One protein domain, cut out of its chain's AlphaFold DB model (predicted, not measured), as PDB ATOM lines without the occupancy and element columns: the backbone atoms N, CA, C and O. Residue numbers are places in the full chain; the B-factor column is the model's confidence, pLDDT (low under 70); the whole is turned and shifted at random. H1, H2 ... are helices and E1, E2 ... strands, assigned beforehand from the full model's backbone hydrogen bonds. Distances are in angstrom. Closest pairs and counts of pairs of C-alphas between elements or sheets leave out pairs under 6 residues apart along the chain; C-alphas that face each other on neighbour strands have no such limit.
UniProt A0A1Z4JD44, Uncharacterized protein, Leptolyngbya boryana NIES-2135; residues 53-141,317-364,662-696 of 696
ATOM      1  N   GLN A  53     130.402 211.223 163.694       88.56
ATOM      2  CA  GLN A  53     130.356 212.333 164.647       88.56
ATOM      3  C   GLN A  53     131.647 213.158 164.562       88.56
ATOM      4  O   GLN A  53     131.606 214.384 164.586       88.56
ATOM      5  N   TYR A  54     132.789 212.474 164.411       92.88
ATOM      6  CA  TYR A  54     134.097 213.096 164.213       92.88
ATOM      7  C   TYR A  54     134.892 212.376 163.125       92.88
ATOM      8  O   TYR A  54     134.986 211.146 163.119       92.88
ATOM      9  N   THR A  55     135.499 213.149 162.226       93.00
ATOM     10  CA  THR A  55     136.436 212.642 161.217       93.00
ATOM     11  C   THR A  55     137.847 213.084 161.574       93.00
ATOM     12  O   THR A  55     138.102 214.276 161.712       93.00
ATOM     13  N   PHE A  56     138.763 212.132 161.682       96.44
ATOM     14  CA  PHE A  56     140.189 212.346 161.885       96.44
ATOM     15  C   PHE A  56     140.932 211.890 160.638       96.44
ATOM     16  O   PHE A  56     140.701 210.784 160.147       96.44
ATOM     17  N   ILE A  57     141.807 212.731 160.105       94.75
ATOM     18  CA  ILE A  57     142.557 212.446 158.881       94.75
ATOM     19  C   ILE A  57     144.036 212.627 159.183       94.75
ATOM     20  O   ILE A  57     144.424 213.617 159.797       94.75
ATOM     21  N   ALA A  58     144.858 211.661 158.778       94.25
ATOM     22  CA  ALA A  58     146.306 211.752 158.904       94.25
ATOM     23  C   ALA A  58     146.826 213.083 158.341       94.25
ATOM     24  O   ALA A  58     146.290 213.607 157.363       94.25
ATOM     25  N   GLN A  59     147.897 213.617 158.919       92.94
ATOM     26  CA  GLN A  59     148.622 214.716 158.298       92.94
ATOM     27  C   GLN A  59     149.147 214.274 156.926       92.94
ATOM     28  O   GLN A  59     149.779 213.219 156.799       92.94
ATOM     29  N   ALA A  60     148.857 215.076 155.899       87.06
ATOM     30  CA  ALA A  60     149.376 214.843 154.559       87.06
ATOM     31  C   ALA A  60     150.902 214.982 154.571       87.06
ATOM     32  O   ALA A  60     151.444 215.919 155.160       87.06
ATOM     33  N   SER A  61     151.590 214.060 153.906       83.50
ATOM     34  CA  SER A  61     153.031 214.133 153.679       83.50
ATOM     35  C   SER A  61     153.303 214.350 152.187       83.50
ATOM     36  O   SER A  61     152.548 213.847 151.356       83.50
ATOM     37  N   PRO A  62     154.384 215.056 151.803       79.00
ATOM     38  CA  PRO A  62     154.741 215.245 150.391       79.00
ATOM     39  C   PRO A  62     154.990 213.939 149.624       79.00
ATOM     40  O   PRO A  62     155.008 213.934 148.398       79.00
ATOM     41  N   GLN A  63     155.224 212.838 150.343       75.88
ATOM     42  CA  GLN A  63     155.416 211.502 149.786       75.88
ATOM     43  C   GLN A  63     154.089 210.755 149.582       75.88
ATOM     44  O   GLN A  63     154.084 209.667 149.005       75.88
ATOM     45  N   ASP A  64     152.968 211.314 150.044       73.62
ATOM     46  CA  ASP A  64     151.646 210.796 149.718       73.62
ATOM     47  C   ASP A  64     151.344 211.045 148.246       73.62
ATOM     48  O   ASP A  64     151.644 212.097 147.689       73.62
ATOM     49  N   ASN A  65     150.652 210.105 147.612       72.12
ATOM     50  CA  ASN A  65     150.190 210.239 146.229       72.12
ATOM     51  C   ASN A  65     149.008 211.233 146.073       72.12
ATOM     52  O   ASN A  65     148.187 211.074 145.174       72.12
ATOM     53  N   GLY A  66     148.876 212.207 146.981       76.75
ATOM     54  CA  GLY A  66     147.766 213.163 147.063       76.75
ATOM     55  C   GLY A  66     146.492 212.634 147.738       76.75
ATOM     56  O   GLY A  66     145.570 213.406 147.991       76.75
ATOM     57  N   PHE A  67     146.413 211.343 148.081       78.81
ATOM     58  CA  PHE A  67     145.201 210.732 148.652       78.81
ATOM     59  C   PHE A  67     144.737 211.383 149.960       78.81
ATOM     60  O   PHE A  67     143.543 211.626 150.121       78.81
ATOM     61  N   ILE A  68     145.651 211.681 150.890       85.75
ATOM     62  CA  ILE A  68     145.299 212.307 152.176       85.75
ATOM     63  C   ILE A  68     144.789 213.736 151.981       85.75
ATOM     64  O   ILE A  68     143.818 214.145 152.617       85.75
ATOM     65  N   GLU A  69     145.393 214.489 151.067       82.94
ATOM     66  CA  GLU A  69     144.936 215.833 150.717       82.94
ATOM     67  C   GLU A  69     143.535 215.800 150.085       82.94
ATOM     68  O   GLU A  69     142.657 216.575 150.465       82.94
ATOM     69  N   LEU A  70     143.290 214.861 149.166       76.50
ATOM     70  CA  LEU A  70     141.972 214.644 148.563       76.50
ATOM     71  C   LEU A  70     140.934 214.210 149.605       76.50
ATOM     72  O   LEU A  70     139.801 214.689 149.580       76.50
ATOM     73  N   ALA A  71     141.316 213.359 150.561       80.62
ATOM     74  CA  ALA A  71     140.453 212.962 151.665       80.62
ATOM     75  C   ALA A  71     140.064 214.157 152.547       80.62
ATOM     76  O   ALA A  71     138.892 214.275 152.912       80.62
ATOM     77  N   ASN A  72     141.010 215.045 152.872       85.25
ATOM     78  CA  ASN A  72     140.724 216.276 153.613       85.25
ATOM     79  C   ASN A  72     139.740 217.159 152.844       85.25
ATOM     80  O   ASN A  72     138.649 217.421 153.350       85.25
ATOM     81  N   ARG A  73     140.051 217.496 151.584       78.81
ATOM     82  CA  ARG A  73     139.169 218.304 150.727       78.81
ATOM     83  C   ARG A  73     137.764 217.712 150.621       78.81
ATOM     84  O   ARG A  73     136.782 218.443 150.709       78.81
ATOM     85  N   TYR A  74     137.644 216.393 150.468       78.12
ATOM     86  CA  TYR A  74     136.351 215.712 150.427       78.12
ATOM     87  C   TYR A  74     135.524 215.951 151.696       78.12
ATOM     88  O   TYR A  74     134.378 216.392 151.607       78.12
ATOM     89  N   HIS A  75     136.089 215.665 152.872       80.81
ATOM     90  CA  HIS A  75     135.358 215.762 154.137       80.81
ATOM     91  C   HIS A  75     135.092 217.228 154.528       80.81
ATOM     92  O   HIS A  75     134.022 217.527 155.060       80.81
ATOM     93  N   GLU A  76     136.005 218.155 154.216       82.06
ATOM     94  CA  GLU A  76     135.795 219.602 154.371       82.06
ATOM     95  C   GLU A  76     134.640 220.100 153.501       82.06
ATOM     96  O   GLU A  76     133.708 220.723 154.011       82.06
ATOM     97  N   ASN A  77     134.643 219.762 152.208       74.69
ATOM     98  CA  ASN A  77     133.574 220.136 151.279       74.69
ATOM     99  C   ASN A  77     132.245 219.472 151.643       74.69
ATOM    100  O   ASN A  77     131.177 220.051 151.435       74.69
ATOM    101  N   ALA A  78     132.300 218.272 152.226       74.25
ATOM    102  CA  ALA A  78     131.127 217.623 152.784       74.25
ATOM    103  C   ALA A  78     130.580 218.355 154.018       74.25
ATOM    104  O   ALA A  78     129.416 218.169 154.350       74.25
ATOM    105  N   GLY A  79     131.352 219.227 154.669       77.94
ATOM    106  CA  GLY A  79     130.965 219.896 155.911       77.94
ATOM    107  C   GLY A  79     131.114 219.004 157.145       77.94
ATOM    108  O   GLY A  79     130.432 219.230 158.140       77.94
ATOM    109  N   LEU A  80     131.982 217.987 157.083       80.81
ATOM    110  CA  LEU A  80     132.272 217.068 158.193       80.81
ATOM    111  C   LEU A  80     133.382 217.564 159.129       80.81
ATOM    112  O   LEU A  80     133.713 216.858 160.078       80.81
ATOM    113  N   ALA A  81     133.951 218.744 158.849       87.56
ATOM    114  CA  ALA A  81     134.986 219.402 159.650       87.56
ATOM    115  C   ALA A  81     136.089 218.423 160.115       87.56
ATOM    116  O   ALA A  81     136.216 218.162 161.319       87.56
ATOM    117  N   PRO A  82     136.838 217.811 159.173       91.81
ATOM    118  CA  PRO A  82     137.864 216.845 159.530       91.81
ATOM    119  C   PRO A  82     138.950 217.494 160.393       91.81
ATOM    120  O   PRO A  82     139.319 218.648 160.196       91.81
ATOM    121  N   LYS A  83     139.476 216.722 161.343       95.81
ATOM    122  CA  LYS A  83     140.597 217.110 162.199       95.81
ATOM    123  C   LYS A  83     141.863 216.419 161.719       95.81
ATOM    124  O   LYS A  83     141.888 215.193 161.595       95.81
ATOM    125  N   THR A  84     142.912 217.190 161.461       96.38
ATOM    126  CA  THR A  84     144.215 216.628 161.101       96.38
ATOM    127  C   THR A  84     144.883 216.008 162.327       96.38
ATOM    128  O   THR A  84     144.977 216.652 163.368       96.38
ATOM    129  N   VAL A  85     145.374 214.774 162.199       96.62
ATOM    130  CA  VAL A  85     146.121 214.074 163.254       96.62
ATOM    131  C   VAL A  85     147.562 213.817 162.835       96.62
ATOM    132  O   VAL A  85     147.831 213.293 161.754       96.62
ATOM    133  N   THR A  86     148.494 214.183 163.710       96.25
ATOM    134  CA  THR A  86     149.944 214.003 163.518       96.25
ATOM    135  C   THR A  86     150.431 212.670 164.076       96.25
ATOM    136  O   THR A  86     151.440 212.151 163.611       96.25
ATOM    137  N   SER A  87     149.693 212.077 165.019       97.31
ATOM    138  CA  SER A  87     149.977 210.765 165.594       97.31
ATOM    139  C   SER A  87     148.722 210.117 166.208       97.31
ATOM    140  O   SER A  87     147.684 210.767 166.366       97.31
ATOM    141  N   ILE A  88     148.797 208.830 166.575       97.88
ATOM    142  CA  ILE A  88     147.762 208.171 167.393       97.88
ATOM    143  C   ILE A  88     147.710 208.795 168.794       97.88
ATOM    144  O   ILE A  88     146.628 208.945 169.350       97.88
ATOM    145  N   GLU A  89     148.846 209.219 169.347       97.88
ATOM    146  CA  GLU A  89     148.886 209.988 170.592       97.88
ATOM    147  C   GLU A  89     148.106 211.307 170.485       97.88
ATOM    148  O   GLU A  89     147.246 211.574 171.322       97.88
ATOM    149  N   HIS A  90     148.326 212.090 169.427       98.06
ATOM    150  CA  HIS A  90     147.591 213.332 169.188       98.06
ATOM    151  C   HIS A  90     146.089 213.068 168.982       98.06
ATOM    152  O   HIS A  90     145.252 213.813 169.486       98.06
ATOM    153  N   LEU A  91     145.708 211.965 168.325       98.12
ATOM    154  CA  LEU A  91     144.304 211.542 168.269       98.12
ATOM    155  C   LEU A  91     143.714 211.354 169.682       98.12
ATOM    156  O   LEU A  91     142.591 211.793 169.922       98.12
ATOM    157  N   LEU A  92     144.442 210.732 170.619       98.00
ATOM    158  CA  LEU A  92     143.980 210.603 172.009       98.00
ATOM    159  C   LEU A  92     143.805 211.974 172.671       98.00
ATOM    160  O   LEU A  92     142.812 212.180 173.365       98.00
ATOM    161  N   ASP A  93     144.717 212.914 172.425       97.50
ATOM    162  CA  ASP A  93     144.608 214.281 172.944       97.50
ATOM    163  C   ASP A  93     143.341 214.985 172.423       97.50
ATOM    164  O   ASP A  93     142.584 215.555 173.210       97.50
ATOM    165  N   LEU A  94     143.023 214.858 171.129       97.62
ATOM    166  CA  LEU A  94     141.783 215.401 170.551       97.62
ATOM    167  C   LEU A  94     140.520 214.716 171.102       97.62
ATOM    168  O   LEU A  94     139.510 215.376 171.355       97.62
ATOM    169  N   LEU A  95     140.559 213.396 171.299       97.31
ATOM    170  CA  LEU A  95     139.452 212.635 171.893       97.31
ATOM    171  C   LEU A  95     139.224 212.989 173.367       97.31
ATOM    172  O   LEU A  95     138.110 212.844 173.863       97.31
ATOM    173  N   ASN A  96     140.255 213.448 174.073       96.31
ATOM    174  CA  ASN A  96     140.154 213.877 175.465       96.31
ATOM    175  C   ASN A  96     139.834 215.366 175.607       96.31
ATOM    176  O   ASN A  96     139.396 215.779 176.679       96.31
ATOM    177  N   ASN A  97     140.009 216.167 174.553       96.62
ATOM    178  CA  ASN A  97     139.736 217.597 174.584       96.62
ATOM    179  C   ASN A  97     138.229 217.901 174.394       96.62
ATOM    180  O   ASN A  97     137.682 217.678 173.303       96.62
ATOM    181  N   PRO A  98     137.539 218.478 175.402       93.50
ATOM    182  CA  PRO A  98     136.121 218.810 175.303       93.50
ATOM    183  C   PRO A  98     135.770 219.827 174.214       93.50
ATOM    184  O   PRO A  98     134.657 219.767 173.694       93.50
ATOM    185  N   SER A  99     136.682 220.736 173.845       94.12
ATOM    186  CA  SER A  99     136.424 221.693 172.755       94.12
ATOM    187  C   SER A  99     136.400 221.018 171.385       94.12
ATOM    188  O   SER A  99     135.753 221.510 170.465       94.12
ATOM    189  N   GLU A 100     137.080 219.880 171.257       93.88
ATOM    190  CA  GLU A 100     137.237 219.157 169.998       93.88
ATOM    191  C   GLU A 100     136.151 218.102 169.800       93.88
ATOM    192  O   GLU A 100     135.661 217.912 168.680       93.88
ATOM    193  N   THR A 101     135.793 217.389 170.874       92.88
ATOM    194  CA  THR A 101     134.916 216.209 170.804       92.88
ATOM    195  C   THR A 101     133.823 216.156 171.878       92.88
ATOM    196  O   THR A 101     133.153 215.127 172.032       92.88
ATOM    197  N   GLY A 102     133.597 217.240 172.625       91.38
ATOM    198  CA  GLY A 102     132.657 217.268 173.752       91.38
ATOM    199  C   GLY A 102     133.104 216.376 174.915       91.38
ATOM    200  O   GLY A 102     134.231 215.893 174.926       91.38
ATOM    201  N   THR A 103     132.226 216.129 175.892       89.94
ATOM    202  CA  THR A 103     132.528 215.308 177.090       89.94
ATOM    203  C   THR A 103     131.799 213.960 177.134       89.94
ATOM    204  O   THR A 103     132.154 213.093 177.926       89.94
ATOM    205  N   GLY A 104     130.772 213.770 176.300       90.31
ATOM    206  CA  GLY A 104     129.924 212.575 176.311       90.31
ATOM    207  C   GLY A 104     130.529 211.364 175.597       90.31
ATOM    208  O   GLY A 104     131.615 211.433 175.018       90.31
ATOM    209  N   ILE A 105     129.791 210.253 175.601       91.12
ATOM    210  CA  ILE A 105     130.122 209.082 174.781       91.12
ATOM    211  C   ILE A 105     130.175 209.481 173.303       91.12
ATOM    212  O   ILE A 105     129.335 210.235 172.815       91.12
ATOM    213  N   ILE A 106     131.174 208.956 172.603       91.44
ATOM    214  CA  ILE A 106     131.364 209.129 171.172       91.44
ATOM    215  C   ILE A 106     130.736 207.935 170.457       91.44
ATOM    216  O   ILE A 106     131.128 206.784 170.666       91.44
ATOM    217  N   ASN A 107     129.765 208.205 169.590       87.56
ATOM    218  CA  ASN A 107     129.023 207.151 168.901       87.56
ATOM    219  C   ASN A 107     129.778 206.610 167.695       87.56
ATOM    220  O   ASN A 107     129.813 205.403 167.472       87.56
ATOM    221  N   ARG A 108     130.378 207.489 166.891       89.44
ATOM    222  CA  ARG A 108     131.036 207.087 165.649       89.44
ATOM    223  C   ARG A 108     132.178 208.024 165.311       89.44
ATOM    224  O   ARG A 108     131.954 209.213 165.100       89.44
ATOM    225  N   ILE A 109     133.379 207.476 165.184       93.19
ATOM    226  CA  ILE A 109     134.516 208.198 164.613       93.19
ATOM    227  C   ILE A 109     134.940 207.576 163.295       93.19
ATOM    228  O   ILE A 109     134.762 206.380 163.060       93.19
ATOM    229  N   ARG A 110     135.557 208.401 162.461       91.88
ATOM    230  CA  ARG A 110     136.241 207.986 161.246       91.88
ATOM    231  C   ARG A 110     137.715 208.335 161.357       91.88
ATOM    232  O   ARG A 110     138.026 209.467 161.700       91.88
ATOM    233  N   ILE A 111     138.599 207.396 161.038       93.56
ATOM    234  CA  ILE A 111     140.046 207.629 160.956       93.56
ATOM    235  C   ILE A 111     140.480 207.352 159.519       93.56
ATOM    236  O   ILE A 111     140.280 206.241 159.034       93.56
ATOM    237  N   VAL A 112     141.050 208.342 158.833       90.75
ATOM    238  CA  VAL A 112     141.491 208.234 157.437       90.75
ATOM    239  C   VAL A 112     143.015 208.287 157.355       90.75
ATOM    240  O   VAL A 112     143.628 209.248 157.813       90.75
ATOM    241  N   SER A 113     143.630 207.270 156.751       90.06
ATOM    242  CA  SER A 113     145.082 207.170 156.558       90.06
ATOM    243  C   SER A 113     145.422 206.382 155.296       90.06
ATOM    244  O   SER A 113     144.615 205.590 154.812       90.06
ATOM    245  N   HIS A 114     146.650 206.514 154.796       85.06
ATOM    246  CA  HIS A 114     147.221 205.469 153.955       85.06
ATOM    247  C   HIS A 114     147.444 204.209 154.776       85.06
ATOM    248  O   HIS A 114     147.744 204.273 155.973       85.06
ATOM    249  N   ILE A 115     147.273 203.071 154.114       76.25
ATOM    250  CA  ILE A 115     147.440 201.762 154.721       76.25
ATOM    251  C   ILE A 115     148.227 200.915 153.746       76.25
ATOM    252  O   ILE A 115     147.912 200.864 152.557       76.25
ATOM    253  N   PHE A 116     149.266 200.277 154.250       71.88
ATOM    254  CA  PHE A 116     149.992 199.275 153.500       71.88
ATOM    255  C   PHE A 116     149.596 197.904 154.041       71.88
ATOM    256  O   PHE A 116     149.578 197.702 155.255       71.88
ATOM    257  N   VAL A 117     149.228 196.991 153.142       63.66
ATOM    258  CA  VAL A 117     148.847 195.614 153.465       63.66
ATOM    259  C   VAL A 117     149.704 194.688 152.625       63.66
ATOM    260  O   VAL A 117     149.498 194.589 151.415       63.66
ATOM    261  N   ASP A 118     150.610 193.966 153.270       63.12
ATOM    262  CA  ASP A 118     151.261 192.814 152.667       63.12
ATOM    263  C   ASP A 118     150.847 191.557 153.427       63.12
ATOM    264  O   ASP A 118     151.332 191.250 154.511       63.12
ATOM    265  N   SER A 119     149.867 190.847 152.865       49.00
ATOM    266  CA  SER A 119     149.375 189.598 153.447       49.00
ATOM    267  C   SER A 119     150.256 188.393 153.102       49.00
ATOM    268  O   SER A 119     149.900 187.280 153.479       49.00
ATOM    269  N   GLN A 120     151.322 188.570 152.312       45.12
ATOM    270  CA  GLN A 120     152.186 187.484 151.832       45.12
ATOM    271  C   GLN A 120     153.652 187.644 152.250       45.12
ATOM    272  O   GLN A 120     154.389 186.663 152.231       45.12
ATOM    273  N   ASN A 121     154.071 188.837 152.671       46.69
ATOM    274  CA  ASN A 121     155.445 189.146 153.033       46.69
ATOM    275  C   ASN A 121     155.500 189.703 154.461       46.69
ATOM    276  O   ASN A 121     155.074 190.821 154.747       46.69
ATOM    277  N   LEU A 122     156.083 188.921 155.370       47.97
ATOM    278  CA  LEU A 122     156.265 189.279 156.785       47.97
ATOM    279  C   LEU A 122     157.187 190.498 156.998       47.97
ATOM    280  O   LEU A 122     157.278 191.015 158.107       47.97
ATOM    281  N   ILE A 123     157.873 190.956 155.946       49.09
ATOM    282  CA  ILE A 123     158.841 192.060 155.985       49.09
ATOM    283  C   ILE A 123     158.142 193.429 156.081       49.09
ATOM    284  O   ILE A 123     158.739 194.389 156.562       49.09
ATOM    285  N   GLN A 124     156.880 193.545 155.647       60.31
ATOM    286  CA  GLN A 124     156.124 194.801 155.706       60.31
ATOM    287  C   GLN A 124     154.713 194.568 156.279       60.31
ATOM    288  O   GLN A 124     153.737 194.518 155.529       60.31
ATOM    289  N   PRO A 125     154.581 194.412 157.612       72.06
ATOM    290  CA  PRO A 125     153.299 194.131 158.251       72.06
ATOM    291  C   PRO A 125     152.262 195.225 157.978       72.06
ATOM    292  O   PRO A 125     152.613 196.389 157.749       72.06
ATOM    293  N   THR A 126     150.976 194.859 158.064       81.50
ATOM    294  CA  THR A 126     149.861 195.805 157.937       81.50
ATOM    295  C   THR A 126     150.068 197.015 158.838       81.50
ATOM    296  O   THR A 126     150.332 196.874 160.039       81.50
ATOM    297  N   ASN A 127     149.945 198.209 158.261       85.88
ATOM    298  CA  ASN A 127     150.232 199.442 158.977       85.88
ATOM    299  C   ASN A 127     149.357 200.616 158.545       85.88
ATOM    300  O   ASN A 127     148.988 200.737 157.380       85.88
ATOM    301  N   LEU A 128     149.054 201.490 159.505       89.31
ATOM    302  CA  LEU A 128     148.542 202.836 159.250       89.31
ATOM    303  C   LEU A 128     149.744 203.776 159.088       89.31
ATOM    304  O   LEU A 128     150.595 203.826 159.977       89.31
ATOM    305  N   LEU A 129     149.801 204.553 158.004       90.00
ATOM    306  CA  LEU A 129     150.802 205.613 157.807       90.00
ATOM    307  C   LEU A 129     150.473 206.870 158.635       90.00
ATOM    308  O   LEU A 129     150.359 207.985 158.121       90.00
ATOM    309  N   ILE A 130     150.337 206.669 159.942       92.50
ATOM    310  CA  ILE A 130     150.261 207.689 160.988       92.50
ATOM    311  C   ILE A 130     151.310 207.292 162.036       92.50
ATOM    312  O   ILE A 130     151.356 206.113 162.405       92.50
ATOM    313  N   PRO A 131     152.159 208.209 162.528       95.25
ATOM    314  CA  PRO A 131     153.003 207.942 163.687       95.25
ATOM    315  C   PRO A 131     152.194 207.468 164.892       95.25
ATOM    316  O   PRO A 131     151.107 207.969 165.155       95.25
ATOM    317  N   PHE A 132     152.693 206.500 165.654       96.81
ATOM    318  CA  PHE A 132     151.943 206.066 166.835       96.81
ATOM    319  C   PHE A 132     152.056 207.082 167.986       96.81
ATOM    320  O   PHE A 132     151.073 207.375 168.658       96.81
ATOM    321  N   VAL A 133     153.249 207.645 168.179       97.19
ATOM    322  CA  VAL A 133     153.566 208.669 169.186       97.19
ATOM    323  C   VAL A 133     154.029 209.951 168.503       97.19
ATOM    324  O   VAL A 133     154.480 209.910 167.352       97.19
ATOM    325  N   GLU A 134     153.927 211.083 169.197       95.06
ATOM    326  CA  GLU A 134     154.358 212.369 168.648       95.06
ATOM    327  C   GLU A 134     155.863 212.359 168.341       95.06
ATOM    328  O   GLU A 134     156.662 211.848 169.125       95.06
ATOM    329  N   ASN A 135     156.262 212.919 167.194       93.69
ATOM    330  CA  ASN A 135     157.639 212.875 166.671       93.69
ATOM    331  C   ASN A 135     158.181 211.464 166.356       93.69
ATOM    332  O   ASN A 135     159.372 211.311 166.091       93.69
ATOM    333  N   GLY A 136     157.331 210.431 166.371       93.50
ATOM    334  CA  GLY A 136     157.674 209.103 165.866       93.50
ATOM    335  C   GLY A 136     157.728 209.054 164.335       93.50
ATOM    336  O   GLY A 136     157.315 209.983 163.637       93.50
ATOM    337  N   THR A 137     158.197 207.936 163.785       91.88
ATOM    338  CA  THR A 137     158.107 207.695 162.343       91.88
ATOM    339  C   THR A 137     156.685 207.357 161.933       91.88
ATOM    340  O   THR A 137     155.879 206.871 162.727       91.88
ATOM    341  N   ARG A 138     156.363 207.621 160.665       88.56
ATOM    342  CA  ARG A 138     155.019 207.499 160.094       88.56
ATOM    343  C   ARG A 138     154.603 206.042 159.862       88.56
ATOM    344  O   ARG A 138     154.450 205.602 158.727       88.56
ATOM    345  N   LEU A 139     154.447 205.293 160.952       88.38
ATOM    346  CA  LEU A 139     154.130 203.871 160.942       88.38
ATOM    347  C   LEU A 139     153.450 203.429 162.250       88.38
ATOM    348  O   LEU A 139     154.053 203.425 163.324       88.38
ATOM    349  N   SER A 140     152.210 202.959 162.147       92.44
ATOM    350  CA  SER A 140     151.459 202.360 163.253       92.44
ATOM    351  C   SER A 140     151.126 200.903 162.945       92.44
ATOM    352  O   SER A 140     150.324 200.614 162.058       92.44
ATOM    353  N   LEU A 141     151.755 199.989 163.686       91.44
ATOM    354  CA  LEU A 141     151.674 198.538 163.497       91.44
ATOM    355  C   LEU A 141     150.712 197.885 164.492       91.44
ATOM    356  O   LEU A 141     150.491 198.422 165.578       91.44
ATOM    357  N   ASN A 317     131.900 202.954 174.047       89.00
ATOM    358  CA  ASN A 317     131.172 201.815 174.598       89.00
ATOM    359  C   ASN A 317     130.876 200.756 173.516       89.00
ATOM    360  O   ASN A 317     131.324 200.872 172.378       89.00
ATOM    361  N   ARG A 318     130.103 199.716 173.863       87.06
ATOM    362  CA  ARG A 318     129.737 198.620 172.939       87.06
ATOM    363  C   ARG A 318     128.951 199.056 171.694       87.06
ATOM    364  O   ARG A 318     128.898 198.333 170.705       87.06
ATOM    365  N   ASN A 319     128.309 200.219 171.760       86.06
ATOM    366  CA  ASN A 319     127.542 200.794 170.661       86.06
ATOM    367  C   ASN A 319     128.398 201.761 169.823       86.06
ATOM    368  O   ASN A 319     128.007 202.142 168.724       86.06
ATOM    369  N   SER A 320     129.579 202.147 170.308       89.12
ATOM    370  CA  SER A 320     130.478 203.006 169.552       89.12
ATOM    371  C   SER A 320     131.036 202.299 168.313       89.12
ATOM    372  O   SER A 320     131.257 201.084 168.303       89.12
ATOM    373  N   LYS A 321     131.312 203.074 167.265       88.75
ATOM    374  CA  LYS A 321     131.861 202.618 165.984       88.75
ATOM    375  C   LYS A 321     133.147 203.375 165.647       88.75
ATOM    376  O   LYS A 321     133.216 204.594 165.797       88.75
ATOM    377  N   ILE A 322     134.153 202.658 165.157       91.75
ATOM    378  CA  ILE A 322     135.396 203.225 164.628       91.75
ATOM    379  C   ILE A 322     135.541 202.765 163.180       91.75
ATOM    380  O   ILE A 322     135.808 201.595 162.908       91.75
ATOM    381  N   ASP A 323     135.359 203.694 162.248       88.44
ATOM    382  CA  ASP A 323     135.491 203.437 160.820       88.44
ATOM    383  C   ASP A 323     136.913 203.787 160.367       88.44
ATOM    384  O   ASP A 323     137.259 204.961 160.215       88.44
ATOM    385  N   ILE A 324     137.743 202.770 160.129       88.00
ATOM    386  CA  ILE A 324     139.073 202.953 159.547       88.00
ATOM    387  C   ILE A 324     138.926 203.031 158.030       88.00
ATOM    388  O   ILE A 324     138.416 202.117 157.376       88.00
ATOM    389  N   ARG A 325     139.354 204.152 157.459       82.81
ATOM    390  CA  ARG A 325     139.371 204.412 156.023       82.81
ATOM    391  C   ARG A 325     140.821 204.531 155.556       82.81
ATOM    392  O   ARG A 325     141.658 205.132 156.222       82.81
ATOM    393  N   GLY A 326     141.115 203.914 154.426       70.81
ATOM    394  CA  GLY A 326     142.460 203.687 153.919       70.81
ATOM    395  C   GLY A 326     142.536 202.392 153.119       70.81
ATOM    396  O   GLY A 326     141.591 201.609 153.080       70.81
ATOM    397  N   CYS A 327     143.652 202.162 152.442       73.62
ATOM    398  CA  CYS A 327     143.784 201.054 151.502       73.62
ATOM    399  C   CYS A 327     143.733 199.669 152.186       73.62
ATOM    400  O   CYS A 327     144.645 199.292 152.907       73.62
ATOM    401  N   GLN A 328     142.704 198.866 151.905       74.88
ATOM    402  CA  GLN A 328     142.657 197.420 152.183       74.88
ATOM    403  C   GLN A 328     142.791 196.927 153.643       74.88
ATOM    404  O   GLN A 328     142.919 195.720 153.843       74.88
ATOM    405  N   VAL A 329     142.715 197.775 154.674       79.56
ATOM    406  CA  VAL A 329     142.916 197.350 156.083       79.56
ATOM    407  C   VAL A 329     142.019 196.202 156.550       79.56
ATOM    408  O   VAL A 329     142.426 195.383 157.363       79.56
ATOM    409  N   GLY A 330     140.816 196.077 155.989       79.62
ATOM    410  CA  GLY A 330     139.894 194.973 156.250       79.62
ATOM    411  C   GLY A 330     140.395 193.606 155.773       79.62
ATOM    412  O   GLY A 330     139.760 192.595 156.064       79.62
ATOM    413  N   ARG A 331     141.515 193.532 155.040       80.31
ATOM    414  CA  ARG A 331     142.201 192.263 154.749       80.31
ATOM    415  C   ARG A 331     142.887 191.677 155.986       80.31
ATOM    416  O   ARG A 331     143.031 190.460 156.041       80.31
ATOM    417  N   ASP A 332     143.246 192.502 156.969       84.75
ATOM    418  CA  ASP A 332     143.892 192.086 158.216       84.75
ATOM    419  C   ASP A 332     142.947 192.294 159.411       84.75
ATOM    420  O   ASP A 332     142.863 193.361 160.025       84.75
ATOM    421  N   GLN A 333     142.183 191.249 159.736       87.00
ATOM    422  CA  GLN A 333     141.205 191.301 160.831       87.00
ATOM    423  C   GLN A 333     141.867 191.399 162.207       87.00
ATOM    424  O   GLN A 333     141.282 191.950 163.139       87.00
ATOM    425  N   ASP A 334     143.080 190.873 162.327       88.50
ATOM    426  CA  ASP A 334     143.870 190.905 163.548       88.50
ATOM    427  C   ASP A 334     144.335 192.326 163.862       88.50
ATOM    428  O   ASP A 334     144.277 192.760 165.013       88.50
ATOM    429  N   PHE A 335     144.725 193.079 162.834       89.38
ATOM    430  CA  PHE A 335     145.022 194.502 162.952       89.38
ATOM    431  C   PHE A 335     143.788 195.303 163.401       89.38
ATOM    432  O   PHE A 335     143.868 196.081 164.353       89.38
ATOM    433  N   LEU A 336     142.615 195.066 162.794       90.38
ATOM    434  CA  LEU A 336     141.365 195.711 163.228       90.38
ATOM    435  C   LEU A 336     140.988 195.343 164.672       90.38
ATOM    436  O   LEU A 336     140.518 196.194 165.431       90.38
ATOM    437  N   ARG A 337     141.230 194.094 165.081       91.25
ATOM    438  CA  ARG A 337     141.017 193.634 166.458       91.25
ATOM    439  C   ARG A 337     141.982 194.296 167.441       91.25
ATOM    440  O   ARG A 337     141.567 194.627 168.550       91.25
ATOM    441  N   ALA A 338     143.233 194.537 167.054       93.12
ATOM    442  CA  ALA A 338     144.181 195.280 167.882       93.12
ATOM    443  C   ALA A 338     143.716 196.729 168.112       93.12
ATOM    444  O   ALA A 338     143.739 197.203 169.246       93.12
ATOM    445  N   ILE A 339     143.190 197.402 167.080       94.88
ATOM    446  CA  ILE A 339     142.570 198.735 167.216       94.88
ATOM    447  C   ILE A 339     141.358 198.684 168.155       94.88
ATOM    448  O   ILE A 339     141.217 199.526 169.041       94.88
ATOM    449  N   GLN A 340     140.495 197.676 167.999       93.38
ATOM    450  CA  GLN A 340     139.339 197.485 168.874       93.38
ATOM    451  C   GLN A 340     139.755 197.356 170.348       93.38
ATOM    452  O   GLN A 340     139.161 197.982 171.224       93.38
ATOM    453  N   GLN A 341     140.779 196.546 170.627       92.88
ATOM    454  CA  GLN A 341     141.319 196.359 171.976       92.88
ATOM    455  C   GLN A 341     142.006 197.619 172.507       92.88
ATOM    456  O   GLN A 341     141.944 197.905 173.702       92.88
ATOM    457  N   PHE A 342     142.642 198.391 171.630       95.69
ATOM    458  CA  PHE A 342     143.259 199.657 171.992       95.69
ATOM    459  C   PHE A 342     142.214 200.666 172.482       95.69
ATOM    460  O   PHE A 342     142.376 201.193 173.577       95.69
ATOM    461  N   PHE A 343     141.097 200.859 171.775       95.06
ATOM    462  CA  PHE A 343     140.048 201.807 172.190       95.06
ATOM    463  C   PHE A 343     139.003 201.245 173.175       95.06
ATOM    464  O   PHE A 343     138.224 202.015 173.734       95.06
ATOM    465  N   GLY A 344     138.965 199.931 173.415       90.19
ATOM    466  CA  GLY A 344     138.045 199.295 174.370       90.19
ATOM    467  C   GLY A 344     138.580 199.217 175.807       90.19
ATOM    468  O   GLY A 344     139.788 199.200 176.030       90.19
ATOM    469  N   THR A 345     137.687 199.124 176.800       79.31
ATOM    470  CA  THR A 345     138.047 199.015 178.234       79.31
ATOM    471  C   THR A 345     138.063 197.579 178.766       79.31
ATOM    472  O   THR A 345     138.821 197.275 179.682       79.31
ATOM    473  N   SER A 346     137.241 196.681 178.216       65.94
ATOM    474  CA  SER A 346     137.108 195.285 178.664       65.94
ATOM    475  C   SER A 346     136.633 194.377 177.522       65.94
ATOM    476  O   SER A 346     136.354 194.856 176.427       65.94
ATOM    477  N   GLY A 347     136.560 193.058 177.733       59.97
ATOM    478  CA  GLY A 347     136.060 192.104 176.727       59.97
ATOM    479  C   GLY A 347     134.603 192.322 176.295       59.97
ATOM    480  O   GLY A 347     134.223 191.816 175.250       59.97
ATOM    481  N   THR A 348     133.810 193.076 177.068       60.59
ATOM    482  CA  THR A 348     132.367 193.286 176.844       60.59
ATOM    483  C   THR A 348     131.990 194.734 176.509       60.59
ATOM    484  O   THR A 348     130.842 195.008 176.158       60.59
ATOM    485  N   VAL A 349     132.938 195.675 176.607       75.56
ATOM    486  CA  VAL A 349     132.744 197.099 176.296       75.56
ATOM    487  C   VAL A 349     133.803 197.521 175.280       75.56
ATOM    488  O   VAL A 349     134.822 198.131 175.620       75.56
ATOM    489  N   ARG A 350     133.581 197.131 174.021       84.12
ATOM    490  CA  ARG A 350     134.464 197.451 172.897       84.12
ATOM    491  C   ARG A 350     133.686 198.117 171.774       84.12
ATOM    492  O   ARG A 350     132.588 197.664 171.465       84.12
ATOM    493  N   PRO A 351     134.243 199.148 171.125       89.94
ATOM    494  CA  PRO A 351     133.635 199.661 169.913       89.94
ATOM    495  C   PRO A 351     133.656 198.583 168.824       89.94
ATOM    496  O   PRO A 351     134.530 197.717 168.783       89.94
ATOM    497  N   THR A 352     132.725 198.648 167.885       89.25
ATOM    498  CA  THR A 352     132.888 197.923 166.618       89.25
ATOM    499  C   THR A 352     133.917 198.657 165.766       89.25
ATOM    500  O   THR A 352     133.845 199.880 165.644       89.25
ATOM    501  N   VAL A 353     134.831 197.928 165.130       88.94
ATOM    502  CA  VAL A 353     135.801 198.509 164.192       88.94
ATOM    503  C   VAL A 353     135.499 198.009 162.785       88.94
ATOM    504  O   VAL A 353     135.286 196.812 162.589       88.94
ATOM    505  N   SER A 354     135.459 198.915 161.807       85.44
ATOM    506  CA  SER A 354     135.221 198.575 160.402       85.44
ATOM    507  C   SER A 354     136.364 199.035 159.501       85.44
ATOM    508  O   SER A 354     137.038 200.024 159.792       85.44
ATOM    509  N   GLY A 355     136.583 198.327 158.392       80.94
ATOM    510  CA  GLY A 355     137.573 198.723 157.394       80.94
ATOM    511  C   GLY A 355     137.404 198.023 156.039       80.94
ATOM    512  O   GLY A 355     136.917 196.893 155.983       80.94
ATOM    513  N   PRO A 356     137.784 198.667 154.924       75.12
ATOM    514  CA  PRO A 356     137.656 198.115 153.569       75.12
ATOM    515  C   PRO A 356     138.686 197.015 153.259       75.12
ATOM    516  O   PRO A 356     139.843 197.116 153.640       75.12
ATOM    517  N   ARG A 357     138.321 196.005 152.468       71.25
ATOM    518  CA  ARG A 357     139.219 194.994 151.867       71.25
ATOM    519  C   ARG A 357     139.854 195.460 150.564       71.25
ATOM    520  O   ARG A 357     140.743 194.795 150.040       71.25
ATOM    521  N   TRP A 358     139.368 196.562 150.018       68.12
ATOM    522  CA  TRP A 358     139.776 197.118 148.736       68.12
ATOM    523  C   TRP A 358     140.458 198.475 148.931       68.12
ATOM    524  O   TRP A 358     140.410 199.059 150.018       68.12
ATOM    525  N   PHE A 359     141.159 198.943 147.900       66.06
ATOM    526  CA  PHE A 359     141.784 200.261 147.926       66.06
ATOM    527  C   PHE A 359     140.698 201.316 147.973       66.06
ATOM    528  O   PHE A 359     139.682 201.152 147.319       66.06
ATOM    529  N   GLN A 360     140.897 202.378 148.737       65.06
ATOM    530  CA  GLN A 360     139.993 203.518 148.716       65.06
ATOM    531  C   GLN A 360     140.658 204.648 147.960       65.06
ATOM    532  O   GLN A 360     141.870 204.828 148.033       65.06
ATOM    533  N   HIS A 361     139.853 205.404 147.242       62.16
ATOM    534  CA  HIS A 361     140.294 206.492 146.409       62.16
ATOM    535  C   HIS A 361     139.261 207.615 146.479       62.16
ATOM    536  O   HIS A 361     138.065 207.389 146.318       62.16
ATOM    537  N   PHE A 362     139.715 208.832 146.746       65.75
ATOM    538  CA  PHE A 362     138.880 210.028 146.692       65.75
ATOM    539  C   PHE A 362     139.142 210.664 145.329       65.75
ATOM    540  O   PHE A 362     140.058 211.465 145.190       65.75
ATOM    541  N   ASN A 363     138.429 210.197 144.303       55.66
ATOM    542  CA  ASN A 363     138.697 210.611 142.917       55.66
ATOM    543  C   ASN A 363     138.217 212.008 142.660       55.66
ATOM    544  O   ASN A 363     137.497 212.545 143.457       55.66
ATOM    545  N   GLU A 364     138.461 212.525 141.480       55.88
ATOM    546  CA  GLU A 364     137.859 213.753 141.000       55.88
ATOM    547  C   GLU A 364     136.719 213.413 140.018       55.88
ATOM    548  O   GLU A 364     136.940 212.697 139.044       55.88
ATOM    549  N   PRO A 662     134.113 211.746 144.548       50.56
ATOM    550  CA  PRO A 662     133.390 210.618 145.080       50.56
ATOM    551  C   PRO A 662     134.376 209.786 145.892       50.56
ATOM    552  O   PRO A 662     135.571 209.688 145.588       50.56
ATOM    553  N   TRP A 663     133.858 209.133 146.912       49.81
ATOM    554  CA  TRP A 663     134.601 208.044 147.492       49.81
ATOM    555  C   TRP A 663     134.439 206.814 146.611       49.81
ATOM    556  O   TRP A 663     133.326 206.434 146.250       49.81
ATOM    557  N   LEU A 664     135.560 206.237 146.215       50.53
ATOM    558  CA  LEU A 664     135.631 205.102 145.319       50.53
ATOM    559  C   LEU A 664     136.475 204.030 145.940       50.53
ATOM    560  O   LEU A 664     137.419 204.309 146.677       50.53
ATOM    561  N   VAL A 665     136.159 202.798 145.585       46.19
ATOM    562  CA  VAL A 665     136.896 201.656 146.071       46.19
ATOM    563  C   VAL A 665     137.347 200.815 144.883       46.19
ATOM    564  O   VAL A 665     136.548 200.576 143.987       46.19
ATOM    565  N   GLU A 666     138.624 200.431 144.859       52.72
ATOM    566  CA  GLU A 666     139.319 199.795 143.736       52.72
ATOM    567  C   GLU A 666     139.832 198.394 144.117       52.72
ATOM    568  O   GLU A 666     140.496 198.195 145.146       52.72
ATOM    569  N   ASN A 667     139.565 197.412 143.253       48.00
ATOM    570  CA  ASN A 667     140.163 196.081 143.333       48.00
ATOM    571  C   ASN A 667     141.427 195.999 142.463       48.00
ATOM    572  O   ASN A 667     141.351 195.779 141.257       48.00
ATOM    573  N   ARG A 668     142.604 196.142 143.075       49.62
ATOM    574  CA  ARG A 668     143.887 195.987 142.380       49.62
ATOM    575  C   ARG A 668     144.179 194.496 142.169       49.62
ATOM    576  O   ARG A 668     144.497 193.800 143.134       49.62
ATOM    577  N   GLN A 669     144.084 193.985 140.937       44.44
ATOM    578  CA  GLN A 669     144.627 192.657 140.617       44.44
ATOM    579  C   GLN A 669     146.155 192.742 140.520       44.44
ATOM    580  O   GLN A 669     146.689 193.551 139.770       44.44
ATOM    581  N   ALA A 670     146.857 191.914 141.295       40.59
ATOM    582  CA  ALA A 670     148.314 191.958 141.429       40.59
ATOM    583  C   ALA A 670     149.091 191.330 140.250       40.59
ATOM    584  O   ALA A 670     150.316 191.347 140.266       40.59
ATOM    585  N   THR A 671     148.418 190.751 139.247       41.16
ATOM    586  CA  THR A 671     149.048 189.805 138.304       41.16
ATOM    587  C   THR A 671     149.016 190.196 136.830       41.16
ATOM    588  O   THR A 671     149.611 189.494 136.017       41.16
ATOM    589  N   THR A 672     148.383 191.300 136.439       34.81
ATOM    590  CA  THR A 672     148.474 191.773 135.053       34.81
ATOM    591  C   THR A 672     149.540 192.854 135.000       34.81
ATOM    592  O   THR A 672     149.379 193.894 135.624       34.81
ATOM    593  N   GLY A 673     150.641 192.614 134.279       36.19
ATOM    594  CA  GLY A 673     151.754 193.555 134.047       36.19
ATOM    595  C   GLY A 673     151.370 194.840 133.293       36.19
ATOM    596  O   GLY A 673     152.164 195.386 132.536       36.19
ATOM    597  N   LEU A 674     150.139 195.307 133.475       31.75
ATOM    598  CA  LEU A 674     149.669 196.627 133.138       31.75
ATOM    599  C   LEU A 674     150.166 197.575 134.234       31.75
ATOM    600  O   LEU A 674     149.911 197.371 135.419       31.75
ATOM    601  N   SER A 675     150.835 198.654 133.835       35.94
ATOM    602  CA  SER A 675     151.216 199.769 134.716       35.94
ATOM    603  C   SER A 675     150.020 200.416 135.440       35.94
ATOM    604  O   SER A 675     150.204 201.194 136.375       35.94
ATOM    605  N   THR A 676     148.798 200.057 135.046       38.44
ATOM    606  CA  THR A 676     147.528 200.435 135.662       38.44
ATOM    607  C   THR A 676     146.554 199.245 135.605       38.44
ATOM    608  O   THR A 676     146.147 198.865 134.503       38.44
ATOM    609  N   PRO A 677     146.188 198.630 136.744       34.09
ATOM    610  CA  PRO A 677     145.228 197.526 136.786       34.09
ATOM    611  C   PRO A 677     143.845 197.985 136.292       34.09
ATOM    612  O   PRO A 677     143.544 199.177 136.357       34.09
ATOM    613  N   PRO A 678     142.986 197.078 135.788       35.56
ATOM    614  CA  PRO A 678     141.626 197.435 135.392       35.56
ATOM    615  C   PRO A 678     140.853 197.949 136.616       35.56
ATOM    616  O   PRO A 678     140.513 197.194 137.527       35.56
ATOM    617  N   PHE A 679     140.636 199.262 136.648       38.94
ATOM    618  CA  PHE A 679     140.066 199.997 137.770       38.94
ATOM    619  C   PHE A 679     138.574 199.705 137.930       38.94
ATOM    620  O   PHE A 679     137.749 200.441 137.399       38.94
ATOM    621  N   VAL A 680     138.197 198.685 138.703       35.16
ATOM    622  CA  VAL A 680     136.799 198.555 139.147       35.16
ATOM    623  C   VAL A 680     136.569 199.596 140.225       35.16
ATOM    624  O   VAL A 680     136.758 199.340 141.408       35.16
ATOM    625  N   VAL A 681     136.235 200.803 139.796       36.22
ATOM    626  CA  VAL A 681     135.725 201.840 140.671       36.22
ATOM    627  C   VAL A 681     134.291 201.416 141.083       36.22
ATOM    628  O   VAL A 681     133.596 200.707 140.346       36.22
ATOM    629  N   SER A 682     133.800 201.776 142.262       34.81
ATOM    630  CA  SER A 682     132.382 201.570 142.562       34.81
ATOM    631  C   SER A 682     131.907 202.487 143.687       34.81
ATOM    632  O   SER A 682     132.337 202.314 144.826       34.81
ATOM    633  N   PRO A 683     131.025 203.463 143.402       42.38
ATOM    634  CA  PRO A 683     130.122 204.037 144.397       42.38
ATOM    635  C   PRO A 683     128.877 203.149 144.584       42.38
ATOM    636  O   PRO A 683     127.946 203.521 145.295       42.38
ATOM    637  N   THR A 684     128.814 202.021 143.865       39.22
ATOM    638  CA  THR A 684     127.676 201.120 143.837       39.22
ATOM    639  C   THR A 684     127.841 200.048 144.907       39.22
ATOM    640  O   THR A 684     128.899 199.880 145.526       39.22
ATOM    641  N   PRO A 685     126.762 199.325 145.191       31.98
ATOM    642  CA  PRO A 685     126.699 198.674 146.481       31.98
ATOM    643  C   PRO A 685     127.542 197.383 146.648       31.98
ATOM    644  O   PRO A 685     127.668 196.877 147.763       31.98
ATOM    645  N   GLU A 686     128.235 196.934 145.591       40.19
ATOM    646  CA  GLU A 686     129.308 195.912 145.614       40.19
ATOM    647  C   GLU A 686     130.446 196.241 146.604       40.19
ATOM    648  O   GLU A 686     131.174 195.356 147.056       40.19
ATOM    649  N   TYR A 687     130.586 197.521 146.958       48.47
ATOM    650  CA  TYR A 687     131.543 198.027 147.932       48.47
ATOM    651  C   TYR A 687     131.357 197.445 149.351       48.47
ATOM    652  O   TYR A 687     132.340 197.160 150.043       48.47
ATOM    653  N   HIS A 688     130.121 197.237 149.810       47.34
ATOM    654  CA  HIS A 688     129.861 196.909 151.218       47.34
ATOM    655  C   HIS A 688     130.190 195.455 151.586       47.34
ATOM    656  O   HIS A 688     130.662 195.220 152.697       47.34
ATOM    657  N   ASP A 689     130.119 194.511 150.636       45.97
ATOM    658  CA  ASP A 689     130.629 193.129 150.795       45.97
ATOM    659  C   ASP A 689     132.147 193.080 151.037       45.97
ATOM    660  O   ASP A 689     132.743 192.032 151.316       45.97
ATOM    661  N   LYS A 690     132.805 194.228 150.868       54.75
ATOM    662  CA  LYS A 690     134.239 194.412 151.026       54.75
ATOM    663  C   LYS A 690     134.565 195.205 152.285       54.75
ATOM    664  O   LYS A 690     135.746 195.343 152.561       54.75
ATOM    665  N   ILE A 691     133.601 195.675 153.082       56.50
ATOM    666  CA  ILE A 691     133.882 196.206 154.425       56.50
ATOM    667  C   ILE A 691     133.867 195.046 155.420       56.50
ATOM    668  O   ILE A 691     132.852 194.380 155.601       56.50
ATOM    669  N   VAL A 692     134.991 194.814 156.095       65.19
ATOM    670  CA  VAL A 692     135.038 193.888 157.229       65.19
ATOM    671  C   VAL A 692     134.660 194.620 158.495       65.19
ATOM    672  O   VAL A 692     135.098 195.744 158.732       65.19
ATOM    673  N   ILE A 693     133.856 193.946 159.306       69.81
ATOM    674  CA  ILE A 693     133.396 194.422 160.599       69.81
ATOM    675  C   ILE A 693     133.942 193.467 161.653       69.81
ATOM    676  O   ILE A 693     133.691 192.265 161.590       69.81
ATOM    677  N   VAL A 694     134.663 194.011 162.628       73.44
ATOM    678  CA  VAL A 694     134.969 193.318 163.879       73.44
ATOM    679  C   VAL A 694     133.893 193.741 164.883       73.44
ATOM    680  O   VAL A 694     133.914 194.898 165.319       73.44
ATOM    681  N   PRO A 695     132.901 192.875 165.182       70.12
ATOM    682  CA  PRO A 695     131.797 193.221 166.074       70.12
ATOM    683  C   PRO A 695     132.298 193.498 167.497       70.12
ATOM    684  O   PRO A 695     133.377 193.038 167.875       70.12
ATOM    685  N   ALA A 696     131.517 194.299 168.230       59.03
ATOM    686  CA  ALA A 696     131.762 194.668 169.627       59.03
ATOM    687  C   ALA A 696     131.902 193.452 170.552       59.03
ATOM    688  O   ALA A 696     131.160 192.467 170.330       59.03
TER     689      ALA A 696
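Overview. This is residues 53 to 141, 317 to 364 and 662 to 696 of the 696 residues of an uncharacterized protein of Leptolyngbya boryana NIES-2135 (UniProt A0A1Z4JD44). A strongly twisted six-stranded sheet makes the core, with H1 over one face and H2 and H4 over the other. A small two-stranded ribbon, E6 and E7, turns off from E5, with E6 packed on H1; in the long loop after E7, residues 670 to 675 stick out. The printed part has 172 residues, with five named helices and eight named strands in the order E1, H1, E2, H2, H3, E3, E4, H4, E5, E6, E7, H5, E8; under half of the residues are in them, and the class is mixed, helices and strands. The main sheet runs E2, E1, E3, E4, E5, E8 and is mixed; E6 and E7 are antiparallel. The whole is compact, with a radius of gyration of the C-alphas of 16.0 A and spans of 51 by 35 by 35 A.

Arrangement. E1, residues 54 to 58, is an inner strand of the main sheet. H1, residues 67 to 78, is on this sheet at a height of 9.3 A, over E1 and along the strands; their closest C-alphas, of Ile 57 and Asn 72, are 6.8 A apart. E2, residues 83 to 85, is an edge strand parallel to E1, at 40 degrees, with N 83 and O 55 within hydrogen-bond range at 2.8 A. H2, residues 88 to 96, is on the opposite face from H1, at a height of 9.6 A; at 21 degrees to E1 on the local plane, it runs along the strands. H3, residues 98 to 101, is not on the sheet and touches H2 only at the corner, and only just, with 3 pairs of C-alphas within 8 A; the closest, of Leu 95 and Thr 101, are 5.9 A apart. E3, residues 108 to 112, is parallel to E1 at 16 degrees, with N 56 and O 110 at 2.8 A. E4, residues 321 to 325, is parallel to E3 at 16 degrees, with N 325 and O 111 at 2.8 A. E5, residues 352 to 356, is parallel to E4 at 19 degrees, with N 322 and O 352 at 2.8 A. H4, residues 333 to 343, is on the same face as H2 at a height of 8.9 A, slantwise to the strands at 40 degrees to E5 on the local plane; their closest C-alphas, of Gln 340 and Val 353, are 6.0 A apart. H1 on one face of the main sheet and H2 and H4 on the other make three layers with it, that is, helices on both faces of a sheet. E1, H1, E2 and E4, H4, E5 are strand-helix-strand units, parallel neighbour strands with a helix between; E2, H2, H3, E3 is a split one, with E1 between its strands; the three crossovers are right-handed. E5 runs on into E6, residues 359 to 362, at 84 degrees; the closest C-alphas of E6 and H1, of Phe 362 and Leu 70, are 5.9 A apart. E7, residues 663 to 666, is antiparallel to E6 at 149 degrees, with N 361 and O 664 at 2.7 A. H5, residues 685 to 690, only grazes the main sheet, with residues 687 to 690. E8, residues 691 to 694, is the other edge strand, antiparallel to E5 at 154 degrees, with N 692 and O 355 at 2.8 A. In H1, H2 and H4 every O i to N i+4 pair is within hydrogen-bond range; H5 has 0 of 2, but 2 of 3 O i to N i+3 pairs, and H3 is too short for an O i to N i+4 pair.

Along the chain. E1 begins at C-alpha 54, (134.097, 213.096, 164.213). H1 measures 16.2 A from first to last C-alpha, H4 15.5 A, E5 13.9 A and H2 12.5 A. E8 ends at C-alpha 694, (134.969, 193.318, 163.879).

Size, cuts and confidence. The two C-alphas farthest apart, of Thr 103 and Gly 673, are 51.9 A apart. Residues 142 to 316 and 365 to 661 are not printed; the gaps between C-alphas are 23.5 A from 141 to 317 and 6.8 A from 364 to 662. Of the links printed whole, E7 to H5 is long, with 18 residues. The mean pLDDT of the printed part is 76.2; it is under 70 at 51 residues, among them 117 to 124 and 662 to 693.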